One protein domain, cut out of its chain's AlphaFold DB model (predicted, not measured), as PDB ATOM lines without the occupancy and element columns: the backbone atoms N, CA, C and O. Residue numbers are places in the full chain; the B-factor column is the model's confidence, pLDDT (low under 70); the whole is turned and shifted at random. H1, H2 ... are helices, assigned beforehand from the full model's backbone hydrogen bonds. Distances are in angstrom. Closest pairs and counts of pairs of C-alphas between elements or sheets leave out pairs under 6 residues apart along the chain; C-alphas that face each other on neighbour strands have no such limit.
ATOM      1  N   SER A   4      13.209   3.363 180.847       42.28
ATOM      2  CA  SER A   4      11.859   2.769 180.939       42.28
ATOM      3  C   SER A   4      11.145   3.104 182.256       42.28
ATOM      4  O   SER A   4       9.952   3.387 182.259       42.28
ATOM      5  N   ASN A   5      11.883   3.183 183.365       67.94
ATOM      6  CA  ASN A   5      11.309   3.321 184.709       67.94
ATOM      7  C   ASN A   5      10.752   4.737 184.989       67.94
ATOM      8  O   ASN A   5       9.806   4.908 185.746       67.94
ATOM      9  N   ILE A   6      11.303   5.782 184.359       69.94
ATOM     10  CA  ILE A   6      10.908   7.176 184.643       69.94
ATOM     11  C   ILE A   6       9.625   7.568 183.917       69.94
ATOM     12  O   ILE A   6       8.775   8.233 184.502       69.94
ATOM     13  N   SER A   7       9.456   7.135 182.664       69.25
ATOM     14  CA  SER A   7       8.209   7.368 181.926       69.25
ATOM     15  C   SER A   7       7.016   6.748 182.658       69.25
ATOM     16  O   SER A   7       5.976   7.389 182.795       69.25
ATOM     17  N   GLU A   8       7.190   5.545 183.210       77.69
ATOM     18  CA  GLU A   8       6.184   4.876 184.042       77.69
ATOM     19  C   GLU A   8       5.879   5.652 185.325       77.69
ATOM     20  O   GLU A   8       4.718   5.795 185.697       77.69
ATOM     21  N   VAL A   9       6.900   6.215 185.977       79.94
ATOM     22  CA  VAL A   9       6.716   7.047 187.175       79.94
ATOM     23  C   VAL A   9       5.982   8.354 186.861       79.94
ATOM     24  O   VAL A   9       5.142   8.774 187.652       79.94
ATOM     25  N   ILE A  10       6.238   8.977 185.707       75.69
ATOM     26  CA  ILE A  10       5.520  10.186 185.264       75.69
ATOM     27  C   ILE A  10       4.058   9.862 184.929       75.69
ATOM     28  O   ILE A  10       3.160  10.620 185.294       75.69
ATOM     29  N   LYS A  11       3.798   8.731 184.263       80.44
ATOM     30  CA  LYS A  11       2.425   8.261 184.016       80.44
ATOM     31  C   LYS A  11       1.687   8.034 185.334       80.44
ATOM     32  O   LYS A  11       0.616   8.603 185.530       80.44
ATOM     33  N   LEU A  12       2.321   7.321 186.263       87.50
ATOM     34  CA  LEU A  12       1.785   7.069 187.597       87.50
ATOM     35  C   LEU A  12       1.532   8.372 188.373       87.50
ATOM     36  O   LEU A  12       0.508   8.496 189.033       87.50
ATOM     37  N   PHE A  13       2.418   9.368 188.275       88.94
ATOM     38  CA  PHE A  13       2.203  10.689 188.876       88.94
ATOM     39  C   PHE A  13       0.921  11.346 188.363       88.94
ATOM     40  O   PHE A  13       0.098  11.784 189.163       88.94
ATOM     41  N   ASN A  14       0.718  11.365 187.045       85.56
ATOM     42  CA  ASN A  14      -0.478  11.951 186.442       85.56
ATOM     43  C   ASN A  14      -1.757  11.183 186.812       85.56
ATOM     44  O   ASN A  14      -2.799  11.800 187.029       85.56
ATOM     45  N   GLU A  15      -1.689   9.853 186.904       91.62
ATOM     46  CA  GLU A  15      -2.801   9.008 187.356       91.62
ATOM     47  C   GLU A  15      -3.182   9.312 188.808       91.62
ATOM     48  O   GLU A  15      -4.347   9.591 189.094       91.62
ATOM     49  N   VAL A  16      -2.199   9.337 189.714       91.75
ATOM     50  CA  VAL A  16      -2.426   9.634 191.135       91.75
ATOM     51  C   VAL A  16      -2.919  11.068 191.316       91.75
ATOM     52  O   VAL A  16      -3.867  11.295 192.064       91.75
ATOM     53  N   LYS A  17      -2.340  12.036 190.598       89.12
ATOM     54  CA  LYS A  17      -2.769  13.442 190.622       89.12
ATOM     55  C   LYS A  17      -4.247  13.578 190.249       89.12
ATOM     56  O   LYS A  17      -4.980  14.293 190.924       89.12
ATOM     57  N   LYS A  18      -4.708  12.854 189.222       90.19
ATOM     58  CA  LYS A  18      -6.130  12.820 188.842       90.19
ATOM     59  C   LYS A  18      -6.991  12.152 189.913       90.19
ATOM     60  O   LYS A  18      -8.000  12.724 190.308       90.19
ATOM     61  N   ALA A  19      -6.577  10.985 190.407       88.62
ATOM     62  CA  ALA A  19      -7.329  10.221 191.405       88.62
ATOM     63  C   ALA A  19      -7.473  10.936 192.763       88.62
ATOM     64  O   ALA A  19      -8.383  10.626 193.521       88.62
ATOM     65  N   THR A  20      -6.585  11.886 193.060       89.31
ATOM     66  CA  THR A  20      -6.529  12.635 194.330       89.31
ATOM     67  C   THR A  20      -6.968  14.095 194.193       89.31
ATOM     68  O   THR A  20      -6.691  14.918 195.066       89.31
ATOM     69  N   ASN A  21      -7.596  14.451 193.064       88.06
ATOM     70  CA  ASN A  21      -8.016  15.820 192.750       88.06
ATOM     71  C   ASN A  21      -6.886  16.853 192.956       88.06
ATOM     72  O   ASN A  21      -7.030  17.837 193.681       88.06
ATOM     73  N   ASN A  22      -5.739  16.602 192.322       84.62
ATOM     74  CA  ASN A  22      -4.488  17.345 192.490       84.62
ATOM     75  C   ASN A  22      -3.911  17.277 193.912       84.62
ATOM     76  O   ASN A  22      -3.467  18.295 194.440       84.62
ATOM     77  N   PHE A  23      -3.875  16.080 194.504       90.44
ATOM     78  CA  PHE A  23      -3.322  15.830 195.840       90.44
ATOM     79  C   PHE A  23      -4.012  16.613 196.963       90.44
ATOM     80  O   PHE A  23      -3.361  16.979 197.936       90.44
ATOM     81  N   LYS A  24      -5.315  16.883 196.840       86.75
ATOM     82  CA  LYS A  24      -6.105  17.510 197.911       86.75
ATOM     83  C   LYS A  24      -6.530  16.502 198.968       86.75
ATOM     84  O   LYS A  24      -6.538  16.810 200.151       86.75
ATOM     85  N   GLU A  25      -6.876  15.301 198.525       86.88
ATOM     86  CA  GLU A  25      -7.340  14.216 199.378       86.88
ATOM     87  C   GLU A  25      -7.023  12.869 198.731       86.88
ATOM     88  O   GLU A  25      -6.851  12.766 197.514       86.88
ATOM     89  N   ILE A  26      -6.948  11.818 199.541       87.19
ATOM     90  CA  ILE A  26      -6.848  10.450 199.046       87.19
ATOM     91  C   ILE A  26      -7.850   9.568 199.783       87.19
ATOM     92  O   ILE A  26      -7.984   9.626 201.001       87.19
ATOM     93  N   ASN A  27      -8.552   8.727 199.031       88.19
ATOM     94  CA  ASN A  27      -9.441   7.730 199.607       88.19
ATOM     95  C   ASN A  27      -8.625   6.501 200.054       88.19
ATOM     96  O   ASN A  27      -7.784   5.996 199.300       88.19
ATOM     97  N   GLU A  28      -8.893   5.994 201.259       91.69
ATOM     98  CA  GLU A  28      -8.288   4.767 201.790       91.69
ATOM     99  C   GLU A  28      -8.486   3.564 200.843       91.69
ATOM    100  O   GLU A  28      -7.542   2.804 200.609       91.69
ATOM    101  N   ASP A  29      -9.655   3.435 200.208       92.50
ATOM    102  CA  ASP A  29      -9.944   2.374 199.233       92.50
ATOM    103  C   ASP A  29      -9.085   2.481 197.970       92.50
ATOM    104  O   ASP A  29      -8.683   1.464 197.387       92.50
ATOM    105  N   TYR A  30      -8.742   3.707 197.566       92.31
ATOM    106  CA  TYR A  30      -7.837   3.923 196.444       92.31
ATOM    107  C   TYR A  30      -6.433   3.424 196.787       92.31
ATOM    108  O   TYR A  30      -5.864   2.654 196.015       92.31
ATOM    109  N   LEU A  31      -5.890   3.776 197.960       93.62
ATOM    110  CA  LEU A  31      -4.586   3.262 198.402       93.62
ATOM    111  C   LEU A  31      -4.608   1.734 198.556       93.62
ATOM    112  O   LEU A  31      -3.669   1.049 198.140       93.62
ATOM    113  N   LYS A  32      -5.692   1.195 199.121       93.38
ATOM    114  CA  LYS A  32      -5.882  -0.242 199.326       93.38
ATOM    115  C   LYS A  32      -5.748  -1.023 198.024       93.38
ATOM    116  O   LYS A  32      -5.121  -2.079 198.036       93.38
ATOM    117  N   THR A  33      -6.322  -0.513 196.935       93.31
ATOM    118  CA  THR A  33      -6.374  -1.164 195.613       93.31
ATOM    119  C   THR A  33      -5.258  -0.729 194.660       93.31
ATOM    120  O   THR A  33      -4.947  -1.454 193.718       93.31
ATOM    121  N   ASN A  34      -4.611   0.411 194.918       93.75
ATOM    122  CA  ASN A  34      -3.551   0.976 194.081       93.75
ATOM    123  C   ASN A  34      -2.295   1.320 194.896       93.75
ATOM    124  O   ASN A  34      -1.820   2.457 194.863       93.75
ATOM    125  N   PRO A  35      -1.669   0.347 195.581       93.94
ATOM    126  CA  PRO A  35      -0.548   0.618 196.480       93.94
ATOM    127  C   PRO A  35       0.705   1.162 195.774       93.94
ATOM    128  O   PRO A  35       1.579   1.741 196.419       93.94
ATOM    129  N   LYS A  36       0.788   1.051 194.440       93.50
ATOM    130  CA  LYS A  36       1.841   1.696 193.639       93.50
ATOM    131  C   LYS A  36       1.888   3.213 193.843       93.50
ATOM    132  O   LYS A  36       2.968   3.790 193.717       93.50
ATOM    133  N   CYS A  37       0.762   3.851 194.185       93.31
ATOM    134  CA  CYS A  37       0.693   5.297 194.404       93.31
ATOM    135  C   CYS A  37       1.638   5.781 195.519       93.31
ATOM    136  O   CYS A  37       2.102   6.918 195.464       93.31
ATOM    137  N   LEU A  38       2.032   4.904 196.455       94.19
ATOM    138  CA  LEU A  38       3.030   5.194 197.493       94.19
ATOM    139  C   LEU A  38       4.343   5.730 196.918       94.19
ATOM    140  O   LEU A  38       4.954   6.624 197.504       94.19
ATOM    141  N   LYS A  39       4.742   5.249 195.732       93.94
ATOM    142  CA  LYS A  39       5.942   5.727 195.039       93.94
ATOM    143  C   LYS A  39       5.865   7.231 194.761       93.94
ATOM    144  O   LYS A  39       6.866   7.927 194.906       93.94
ATOM    145  N   VAL A  40       4.688   7.735 194.382       93.94
ATOM    146  CA  VAL A  40       4.468   9.152 194.067       93.94
ATOM    147  C   VAL A  40       4.591  10.008 195.321       93.94
ATOM    148  O   VAL A  40       5.369  10.959 195.322       93.94
ATOM    149  N   PHE A  41       3.907   9.637 196.405       94.56
ATOM    150  CA  PHE A  41       3.981  10.370 197.674       94.56
ATOM    151  C   PHE A  41       5.392  10.361 198.264       94.56
ATOM    152  O   PHE A  41       5.889  11.399 198.701       94.56
ATOM    153  N   ARG A  42       6.102   9.230 198.176       93.69
ATOM    154  CA  ARG A  42       7.512   9.163 198.576       93.69
ATOM    155  C   ARG A  42       8.386  10.143 197.785       93.69
ATOM    156  O   ARG A  42       9.229  10.820 198.376       93.69
ATOM    157  N   ILE A  43       8.208  10.220 196.464       91.00
ATOM    158  CA  ILE A  43       8.968  11.146 195.609       91.00
ATOM    159  C   ILE A  43       8.596  12.598 195.915       91.00
ATOM    160  O   ILE A  43       9.495  13.426 196.038       91.00
ATOM    161  N   LEU A  44       7.312  12.916 196.105       91.00
ATOM    162  CA  LEU A  44       6.869  14.256 196.511       91.00
ATOM    163  C   LEU A  44       7.561  14.715 197.794       91.00
ATOM    164  O   LEU A  44       7.998  15.860 197.881       91.00
ATOM    165  N   ARG A  45       7.768  13.790 198.731       91.06
ATOM    166  CA  ARG A  45       8.475  14.045 199.987       91.06
ATOM    167  C   ARG A  45      10.006  14.047 199.873       91.06
ATOM    168  O   ARG A  45      10.690  14.378 200.833       91.06
ATOM    169  N   GLY A  46      10.557  13.692 198.711       89.19
ATOM    170  CA  GLY A  46      12.002  13.697 198.459       89.19
ATOM    171  C   GLY A  46      12.771  12.552 199.124       89.19
ATOM    172  O   GLY A  46      13.985  12.651 199.279       89.19
ATOM    173  N   ILE A  47      12.090  11.469 199.506       90.00
ATOM    174  CA  ILE A  47      12.669  10.377 200.301       90.00
ATOM    175  C   ILE A  47      13.117   9.215 199.392       90.00
ATOM    176  O   ILE A  47      12.423   8.835 198.437       90.00
ATOM    177  N   LYS A  48      14.272   8.598 199.678       88.19
ATOM    178  CA  LYS A  48      14.722   7.390 198.960       88.19
ATOM    179  C   LYS A  48      13.938   6.156 199.418       88.19
ATOM    180  O   LYS A  48      13.437   6.095 200.534       88.19
ATOM    181  N   GLN A  49      13.828   5.140 198.561       88.38
ATOM    182  CA  GLN A  49      13.049   3.939 198.891       88.38
ATOM    183  C   GLN A  49      13.603   3.198 200.124       88.38
ATOM    184  O   GLN A  49      12.830   2.661 200.909       88.38
ATOM    185  N   GLU A  50      14.923   3.191 200.314       84.88
ATOM    186  CA  GLU A  50      15.569   2.573 201.480       84.88
ATOM    187  C   GLU A  50      15.198   3.275 202.791       84.88
ATOM    188  O   GLU A  50      14.843   2.609 203.760       84.88
ATOM    189  N   ASP A  51      15.191   4.608 202.795       83.94
ATOM    190  CA  ASP A  51      14.801   5.404 203.962       83.94
ATOM    191  C   ASP A  51      13.317   5.198 204.293       83.94
ATOM    192  O   ASP A  51      12.936   5.046 205.454       83.94
ATOM    193  N   PHE A  52      12.469   5.103 203.264       88.44
ATOM    194  CA  PHE A  52      11.045   4.833 203.455       88.44
ATOM    195  C   PHE A  52      10.791   3.434 204.036       88.44
ATOM    196  O   PHE A  52       9.949   3.275 204.919       88.44
ATOM    197  N   LYS A  53      11.567   2.429 203.610       86.38
ATOM    198  CA  LYS A  53      11.508   1.076 204.183       86.38
ATOM    199  C   LYS A  53      11.883   1.044 205.661       86.38
ATOM    200  O   LYS A  53      11.228   0.343 206.426       86.38
ATOM    201  N   ARG A  54      12.926   1.785 206.055       82.25
ATOM    202  CA  ARG A  54      13.402   1.837 207.450       82.25
ATOM    203  C   ARG A  54      12.369   2.454 208.389       82.25
ATOM    204  O   ARG A  54      12.201   1.968 209.500       82.25
ATOM    205  N   ASN A  55      11.676   3.493 207.929       74.81
ATOM    206  CA  ASN A  55      10.783   4.281 208.779       74.81
ATOM    207  C   ASN A  55       9.336   3.771 208.804       74.81
ATOM    208  O   ASN A  55       8.604   4.081 209.743       74.81
ATOM    209  N   VAL A  56       8.903   3.025 207.782       77.50
ATOM    210  CA  VAL A  56       7.487   2.657 207.626       77.50
ATOM    211  C   VAL A  56       7.276   1.152 207.559       77.50
ATOM    212  O   VAL A  56       6.582   0.614 208.423       77.50
ATOM    213  N   ASP A  57       7.829   0.470 206.550       79.50
ATOM    214  CA  ASP A  57       7.625  -0.970 206.357       79.50
ATOM    215  C   ASP A  57       8.624  -1.593 205.356       79.50
ATOM    216  O   ASP A  57       8.926  -1.024 204.307       79.50
ATOM    217  N   SER A  58       9.101  -2.811 205.618       79.19
ATOM    218  CA  SER A  58      10.087  -3.490 204.761       79.19
ATOM    219  C   SER A  58       9.557  -3.878 203.368       79.19
ATOM    220  O   SER A  58      10.326  -3.911 202.403       79.19
ATOM    221  N   SER A  59       8.246  -4.095 203.220       86.50
ATOM    222  CA  SER A  59       7.597  -4.515 201.961       86.50
ATOM    223  C   SER A  59       7.189  -3.360 201.036       86.50
ATOM    224  O   SER A  59       6.584  -3.585 199.987       86.50
ATOM    225  N   ILE A  60       7.561  -2.117 201.361       88.12
ATOM    226  CA  ILE A  60       7.326  -0.931 200.514       88.12
ATOM    227  C   ILE A  60       7.753  -1.150 199.058       88.12
ATOM    228  O   ILE A  60       7.051  -0.741 198.136       88.12
ATOM    229  N   SER A  61       8.873  -1.839 198.826       86.88
ATOM    230  CA  SER A  61       9.329  -2.125 197.461       86.88
ATOM    231  C   SER A  61       8.330  -2.965 196.677       86.88
ATOM    232  O   SER A  61       8.122  -2.701 195.495       86.88
ATOM    233  N   ASP A  62       7.700  -3.949 197.315       88.94
ATOM    234  CA  ASP A  62       6.756  -4.849 196.654       88.94
ATOM    235  C   ASP A  62       5.441  -4.141 196.308       88.94
ATOM    236  O   ASP A  62       4.861  -4.401 195.251       88.94
ATOM    237  N   TYR A  63       5.019  -3.176 197.128       91.12
ATOM    238  CA  TYR A  63       3.921  -2.269 196.791       91.12
ATOM    239  C   TYR A  63       4.278  -1.342 195.622       91.12
ATOM    240  O   TYR A  63       3.547  -1.270 194.635       91.12
ATOM    241  N   GLU A  64       5.433  -0.675 195.683       88.44
ATOM    242  CA  GLU A  64       5.854   0.307 194.675       88.44
ATOM    243  C   GLU A  64       6.154  -0.298 193.293       88.44
ATOM    244  O   GLU A  64       6.072   0.402 192.278       88.44
ATOM    245  N   CYS A  65       6.524  -1.579 193.228       86.69
ATOM    246  CA  CYS A  65       6.678  -2.304 191.964       86.69
ATOM    247  C   CYS A  65       5.403  -3.049 191.535       86.69
ATOM    248  O   CYS A  65       5.322  -3.523 190.404       86.69
ATOM    249  N   GLY A  66       4.374  -3.103 192.389       85.62
ATOM    250  CA  GLY A  66       3.107  -3.778 192.105       85.62
ATOM    251  C   GLY A  66       3.130  -5.294 192.194       85.62
ATOM    252  O   GLY A  66       2.218  -5.927 191.663       85.62
ATOM    253  N   ARG A  67       4.139  -5.879 192.848       88.75
ATOM    254  CA  ARG A  67       4.107  -7.299 193.234       88.75
ATOM    255  C   ARG A  67       2.951  -7.558 194.192       88.75
ATOM    256  O   ARG A  67       2.247  -8.553 194.048       88.75
ATOM    257  N   ILE A  68       2.708  -6.627 195.113       89.56
ATOM    258  CA  ILE A  68       1.508  -6.631 195.948       89.56
ATOM    259  C   ILE A  68       0.481  -5.689 195.326       89.56
ATOM    260  O   ILE A  68       0.669  -4.475 195.298       89.56
ATOM    261  N   LYS A  69      -0.622  -6.262 194.835       90.12
ATOM    262  CA  LYS A  69      -1.713  -5.512 194.193       90.12
ATOM    263  C   LYS A  69      -2.681  -4.875 195.190       90.12
ATOM    264  O   LYS A  69      -3.394  -3.958 194.815       90.12
ATOM    265  N   GLN A  70      -2.715  -5.351 196.439       93.00
ATOM    266  CA  GLN A  70      -3.666  -4.871 197.440       93.00
ATOM    267  C   GLN A  70      -3.097  -4.901 198.863       93.00
ATOM    268  O   GLN A  70      -2.409  -5.851 199.245       93.00
ATOM    269  N   ILE A  71      -3.434  -3.901 199.678       91.50
ATOM    270  CA  ILE A  71      -3.103  -3.869 201.110       91.50
ATOM    271  C   ILE A  71      -4.256  -4.505 201.898       91.50
ATOM    272  O   ILE A  71      -5.328  -3.924 202.020       91.50
ATOM    273  N   ARG A  72      -4.054  -5.712 202.439       91.44
ATOM    274  CA  ARG A  72      -5.083  -6.415 203.237       91.44
ATOM    275  C   ARG A  72      -5.031  -6.091 204.731       91.44
ATOM    276  O   ARG A  72      -6.038  -6.191 205.417       91.44
ATOM    277  N   ASN A  73      -3.857  -5.729 205.242       91.75
ATOM    278  CA  ASN A  73      -3.668  -5.450 206.661       91.75
ATOM    279  C   ASN A  73      -4.145  -4.023 206.992       91.75
ATOM    280  O   ASN A  73      -3.542  -3.050 206.541       91.75
ATOM    281  N   HIS A  74      -5.199  -3.906 207.805       90.38
ATOM    282  CA  HIS A  74      -5.794  -2.619 208.186       90.38
ATOM    283  C   HIS A  74      -4.864  -1.720 209.011       90.38
ATOM    284  O   HIS A  74      -4.799  -0.520 208.759       90.38
ATOM    285  N   ALA A  75      -4.111  -2.267 209.970       89.12
ATOM    286  CA  ALA A  75      -3.180  -1.470 210.775       89.12
ATOM    287  C   ALA A  75      -2.083  -0.845 209.900       89.12
ATOM    288  O   ALA A  75      -1.700   0.315 210.065       89.12
ATOM    289  N   LYS A  76      -1.621  -1.612 208.912       89.75
ATOM    290  CA  LYS A  76      -0.654  -1.157 207.918       89.75
ATOM    291  C   LYS A  76      -1.225  -0.086 206.997       89.75
ATOM    292  O   LYS A  76      -0.560   0.916 206.747       89.75
ATOM    293  N   LEU A  77      -2.451  -0.289 206.519       91.50
ATOM    294  CA  LEU A  77      -3.160   0.675 205.684       91.50
ATOM    295  C   LEU A  77      -3.293   2.026 206.398       91.50
ATOM    296  O   LEU A  77      -2.921   3.042 205.822       91.50
ATOM    297  N   LYS A  78      -3.670   2.027 207.684       91.56
ATOM    298  CA  LYS A  78      -3.729   3.243 208.513       91.56
ATOM    299  C   LYS A  78      -2.381   3.963 208.624       91.56
ATOM    300  O   LYS A  78      -2.329   5.174 208.434       91.56
ATOM    301  N   LYS A  79      -1.284   3.239 208.882       91.19
ATOM    302  CA  LYS A  79       0.070   3.834 208.926       91.19
ATOM    303  C   LYS A  79       0.459   4.492 207.600       91.19
ATOM    304  O   LYS A  79       1.006   5.591 207.592       91.19
ATOM    305  N   LEU A  80       0.182   3.820 206.484       93.25
ATOM    306  CA  LEU A  80       0.491   4.338 205.152       93.25
ATOM    307  C   LEU A  80      -0.387   5.544 204.796       93.25
ATOM    308  O   LEU A  80       0.124   6.510 204.239       93.25
ATOM    309  N   MET A  81      -1.668   5.521 205.170       93.31
ATOM    310  CA  MET A  81      -2.560   6.671 205.016       93.31
ATOM    311  C   MET A  81      -2.073   7.878 205.814       93.31
ATOM    312  O   MET A  81      -2.026   8.967 205.258       93.31
ATOM    313  N   ALA A  82      -1.630   7.692 207.061       92.00
ATOM    314  CA  ALA A  82      -1.074   8.782 207.866       92.00
ATOM    315  C   ALA A  82       0.140   9.440 207.184       92.00
ATOM    316  O   ALA A  82       0.202  10.662 207.074       92.00
ATOM    317  N   PHE A  83       1.060   8.634 206.639       92.25
ATOM    318  CA  PHE A  83       2.192   9.146 205.859       92.25
ATOM    319  C   PHE A  83       1.744   9.965 204.637       92.25
ATOM    320  O   PHE A  83       2.342  11.000 204.326       92.25
ATOM    321  N   ILE A  84       0.717   9.501 203.919       92.69
ATOM    322  CA  ILE A  84       0.197  10.210 202.746       92.69
ATOM    323  C   ILE A  84      -0.482  11.518 203.155       92.69
ATOM    324  O   ILE A  84      -0.213  12.539 202.529       92.69
ATOM    325  N   GLN A  85      -1.308  11.497 204.200       92.44
ATOM    326  CA  GLN A  85      -2.015  12.672 204.706       92.44
ATOM    327  C   GLN A  85      -1.026  13.780 205.074       92.44
ATOM    328  O   GLN A  85      -1.116  14.895 204.569       92.44
ATOM    329  N   GLU A  86       0.008  13.431 205.837       91.19
ATOM    330  CA  GLU A  86       1.080  14.352 206.215       91.19
ATOM    331  C   GLU A  86       1.850  14.873 204.985       91.19
ATOM    332  O   GLU A  86       2.258  16.035 204.918       91.19
ATOM    333  N   THR A  87       2.036  14.027 203.964       91.50
ATOM    334  CA  THR A  87       2.646  14.445 202.694       91.50
ATOM    335  C   THR A  87       1.765  15.463 201.970       91.50
ATOM    336  O   THR A  87       2.292  16.460 201.480       91.50
ATOM    337  N   ILE A  88       0.449  15.234 201.912       90.69
ATOM    338  CA  ILE A  88      -0.535  16.149 201.317       90.69
ATOM    339  C   ILE A  88      -0.524  17.494 202.048       90.69
ATOM    340  O   ILE A  88      -0.397  18.532 201.403       90.69
ATOM    341  N   GLU A  89      -0.566  17.488 203.379       90.00
ATOM    342  CA  GLU A  89      -0.480  18.701 204.199       90.00
ATOM    343  C   GLU A  89       0.809  19.475 203.904       90.00
ATOM    344  O   GLU A  89       0.767  20.666 203.598       90.00
ATOM    345  N   THR A  90       1.949  18.780 203.858       87.50
ATOM    346  CA  THR A  90       3.249  19.393 203.550       87.50
ATOM    347  C   THR A  90       3.265  20.068 202.173       87.50
ATOM    348  O   THR A  90       3.779  21.179 202.027       87.50
ATOM    349  N   ILE A  91       2.718  19.414 201.142       87.62
ATOM    350  CA  ILE A  91       2.739  19.953 199.772       87.62
ATOM    351  C   ILE A  91       1.598  20.930 199.492       87.62
ATOM    352  O   ILE A  91       1.698  21.673 198.517       87.62
ATOM    353  N   SER A  92       0.553  20.972 200.323       81.12
ATOM    354  CA  SER A  92      -0.580  21.897 200.168       81.12
ATOM    355  C   SER A  92      -0.143  23.369 200.201       81.12
ATOM    356  O   SER A  92      -0.752  24.222 199.558       81.12
ATOM    357  N   HIS A  93       0.974  23.657 200.876       75.69
ATOM    358  CA  HIS A  93       1.605  24.977 200.926       75.69
ATOM    359  C   HIS A  93       2.521  25.272 199.724       75.69
ATOM    360  O   HIS A  93       2.993  26.401 199.559       75.69
ATOM    361  N   SER A  94       2.799  24.282 198.871       75.69
ATOM    362  CA  SER A  94       3.616  24.466 197.674       75.69
ATOM    363  C   SER A  94       2.797  25.114 196.562       75.69
ATOM    364  O   SER A  94       1.787  24.576 196.117       75.69
ATOM    365  N   LYS A  95       3.289  26.238 196.032       70.25
ATOM    366  CA  LYS A  95       2.682  26.913 194.872       70.25
ATOM    367  C   LYS A  95       2.753  26.085 193.579       70.25
ATOM    368  O   LYS A  95       2.049  26.409 192.631       70.25
ATOM    369  N   ASP A  96       3.607  25.056 193.520       80.81
ATOM    370  CA  ASP A  96       3.832  24.249 192.315       80.81
ATOM    371  C   ASP A  96       4.259  22.808 192.670       80.81
ATOM    372  O   ASP A  96       5.443  22.490 192.838       80.81
ATOM    373  N   VAL A  97       3.265  21.930 192.834       80.12
ATOM    374  CA  VAL A  97       3.460  20.507 193.169       80.12
ATOM    375  C   VAL A  97       4.176  19.752 192.044       80.12
ATOM    376  O   VAL A  97       4.980  18.860 192.322       80.12
ATOM    377  N   ASP A  98       3.959  20.142 190.785       73.62
ATOM    378  CA  ASP A  98       4.605  19.513 189.629       73.62
ATOM    379  C   ASP A  98       6.110  19.784 189.662       73.62
ATOM    380  O   ASP A  98       6.925  18.857 189.602       73.62
ATOM    381  N   LYS A  99       6.504  21.046 189.861       74.69
ATOM    382  CA  LYS A  99       7.915  21.422 190.008       74.69
ATOM    383  C   LYS A  99       8.587  20.712 191.182       74.69
ATOM    384  O   LYS A  99       9.731  20.266 191.041       74.69
ATOM    385  N   LEU A 100       7.905  20.593 192.322       82.94
ATOM    386  CA  LEU A 100       8.419  19.865 193.487       82.94
ATOM    387  C   LEU A 100       8.654  18.385 193.158       82.94
ATOM    388  O   LEU A 100       9.742  17.864 193.422       82.94
ATOM    389  N   PHE A 101       7.673  17.734 192.526       81.94
ATOM    390  CA  PHE A 101       7.772  16.338 192.108       81.94
ATOM    391  C   PHE A 101       8.967  16.107 191.184       81.94
ATOM    392  O   PHE A 101       9.808  15.258 191.481       81.94
ATOM    393  N   PHE A 102       9.094  16.884 190.104       74.88
ATOM    394  CA  PHE A 102      10.190  16.716 189.145       74.88
ATOM    395  C   PHE A 102      11.561  17.002 189.768       74.88
ATOM    396  O   PHE A 102      12.509  16.257 189.517       74.88
ATOM    397  N   THR A 103      11.657  18.008 190.644       75.75
ATOM    398  CA  THR A 103      12.899  18.317 191.376       75.75
ATOM    399  C   THR A 103      13.338  17.141 192.251       75.75
ATOM    400  O   THR A 103      14.519  16.788 192.294       75.75
ATOM    401  N   ASN A 104      12.403  16.513 192.962       84.50
ATOM    402  CA  ASN A 104      12.714  15.396 193.848       84.50
ATOM    403  C   ASN A 104      12.938  14.086 193.087       84.50
ATOM    404  O   ASN A 104      13.834  13.318 193.442       84.50
ATOM    405  N   LEU A 105      12.189  13.855 192.007       79.81
ATOM    406  CA  LEU A 105      12.410  12.747 191.081       79.81
ATOM    407  C   LEU A 105      13.846  12.780 190.550       79.81
ATOM    408  O   LEU A 105      14.537  11.760 190.557       79.81
ATOM    409  N   GLU A 106      14.316  13.965 190.161       70.31
ATOM    410  CA  GLU A 106      15.678  14.156 189.682       70.31
ATOM    411  C   GLU A 106      16.717  13.831 190.764       70.31
ATOM    412  O   GLU A 106      17.638  13.051 190.525       70.31
ATOM    413  N   LYS A 107      16.534  14.342 191.987       77.94
ATOM    414  CA  LYS A 107      17.429  14.050 193.121       77.94
ATOM    415  C   LYS A 107      17.522  12.555 193.445       77.94
ATOM    416  O   LYS A 107      18.607  12.068 193.760       77.94
TER     417      LYS A 107
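AT A GLANCE: This is residues 4 to 107 of the 267 residues of an uncharacterized protein of Candidatus Aenigmarchaeota archaeon (UniProt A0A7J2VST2). A short helix, H3, forms the core, sandwiched between the long helix H6 on one side and H1, which crosses it, on the other. H5 packs near the beginning of H3 and H7 near its end, while H4 forms a helical hairpin with H5 and H2 packs on H6. The printed part has 104 residues with seven named helices, H1 to H7 in order along the chain, and no named strand; its class is all helix. It is compact, with a radius of gyration of the C-alphas of 12.6 A, and its rounded outline spans 35 by 28 by 23 A.

HOW THE PARTS SIT: The longest helix, H6, residues 74 to 92, touches H3, residues 35 to 44, with residues 84 to 91 alone; the closest C-alphas are those of Ile 84 and Phe 41, 6.3 A apart. H6 and H3 run the same way at a shallow tilt of 32 degrees, only just short of steep. H6 also touches H2, residues 28 to 33, with residues 77 to 81 alone; the closest C-alphas, of Met 81 and Glu 28, are 6.8 A apart, and the two run opposite ways at a steep tilt of 67 degrees. H3 is the hub, touching four other helices. H1, residues 4 to 19, touches it with residues 9 to 16 alone, about perpendicular at 84 degrees, closest at the C-alphas of Phe 13 and Val 40, 5.9 A. H5, residues 60 to 65, touches H3 at 76 degrees, about perpendicular, closest at the C-alphas of Glu 64 and Lys 36, 4.4 A. H7, residues 97 to 107, touches H3 at 87 degrees, about perpendicular, closest at the C-alphas of Phe 101 and Leu 44, 5.0 A. H4, residues 49 to 55, and H5 form a helical hairpin, running opposite ways at a shallow tilt of 29 degrees, with the C-alphas of Lys 53 and Ile 60 closest at 5.9 A. The helix packing is mostly crossed, but only just: of the 6 pairs of helices that touch, 2 are at a shallow tilt. H1 and H7 are near each other, and H1 and H6 are apart. Each O i to N i+4 pair is within hydrogen-bond range in H2, H4, H5, H6 and H7, against 11 of 12 in H1 and 4 of 6 in H3.

IN THESE COORDINATES: H6 is 26.3 A long from C-alpha 74 at (-5.794, -2.619, 208.186) to C-alpha 92. H1 is 23.1 A long, beginning at C-alpha 4 at (11.859, 2.769, 180.939). H3 measures 15.5 A, and H7 measures 15.4 A, ending at C-alpha 107 at (17.429, 14.050, 193.121). H2, H4 and H5 are shorter.

THE WHOLE: The two C-alphas farthest apart, of Arg 72 and Lys 95, are 35.2 A apart. The printed part has no cut and no long link; the links H1 to H2 and H5 to H6 are short, with 8 residues each, and the others are tight. Mean pLDDT of the printed part is 86.2, with residues 4 to 7 under 70.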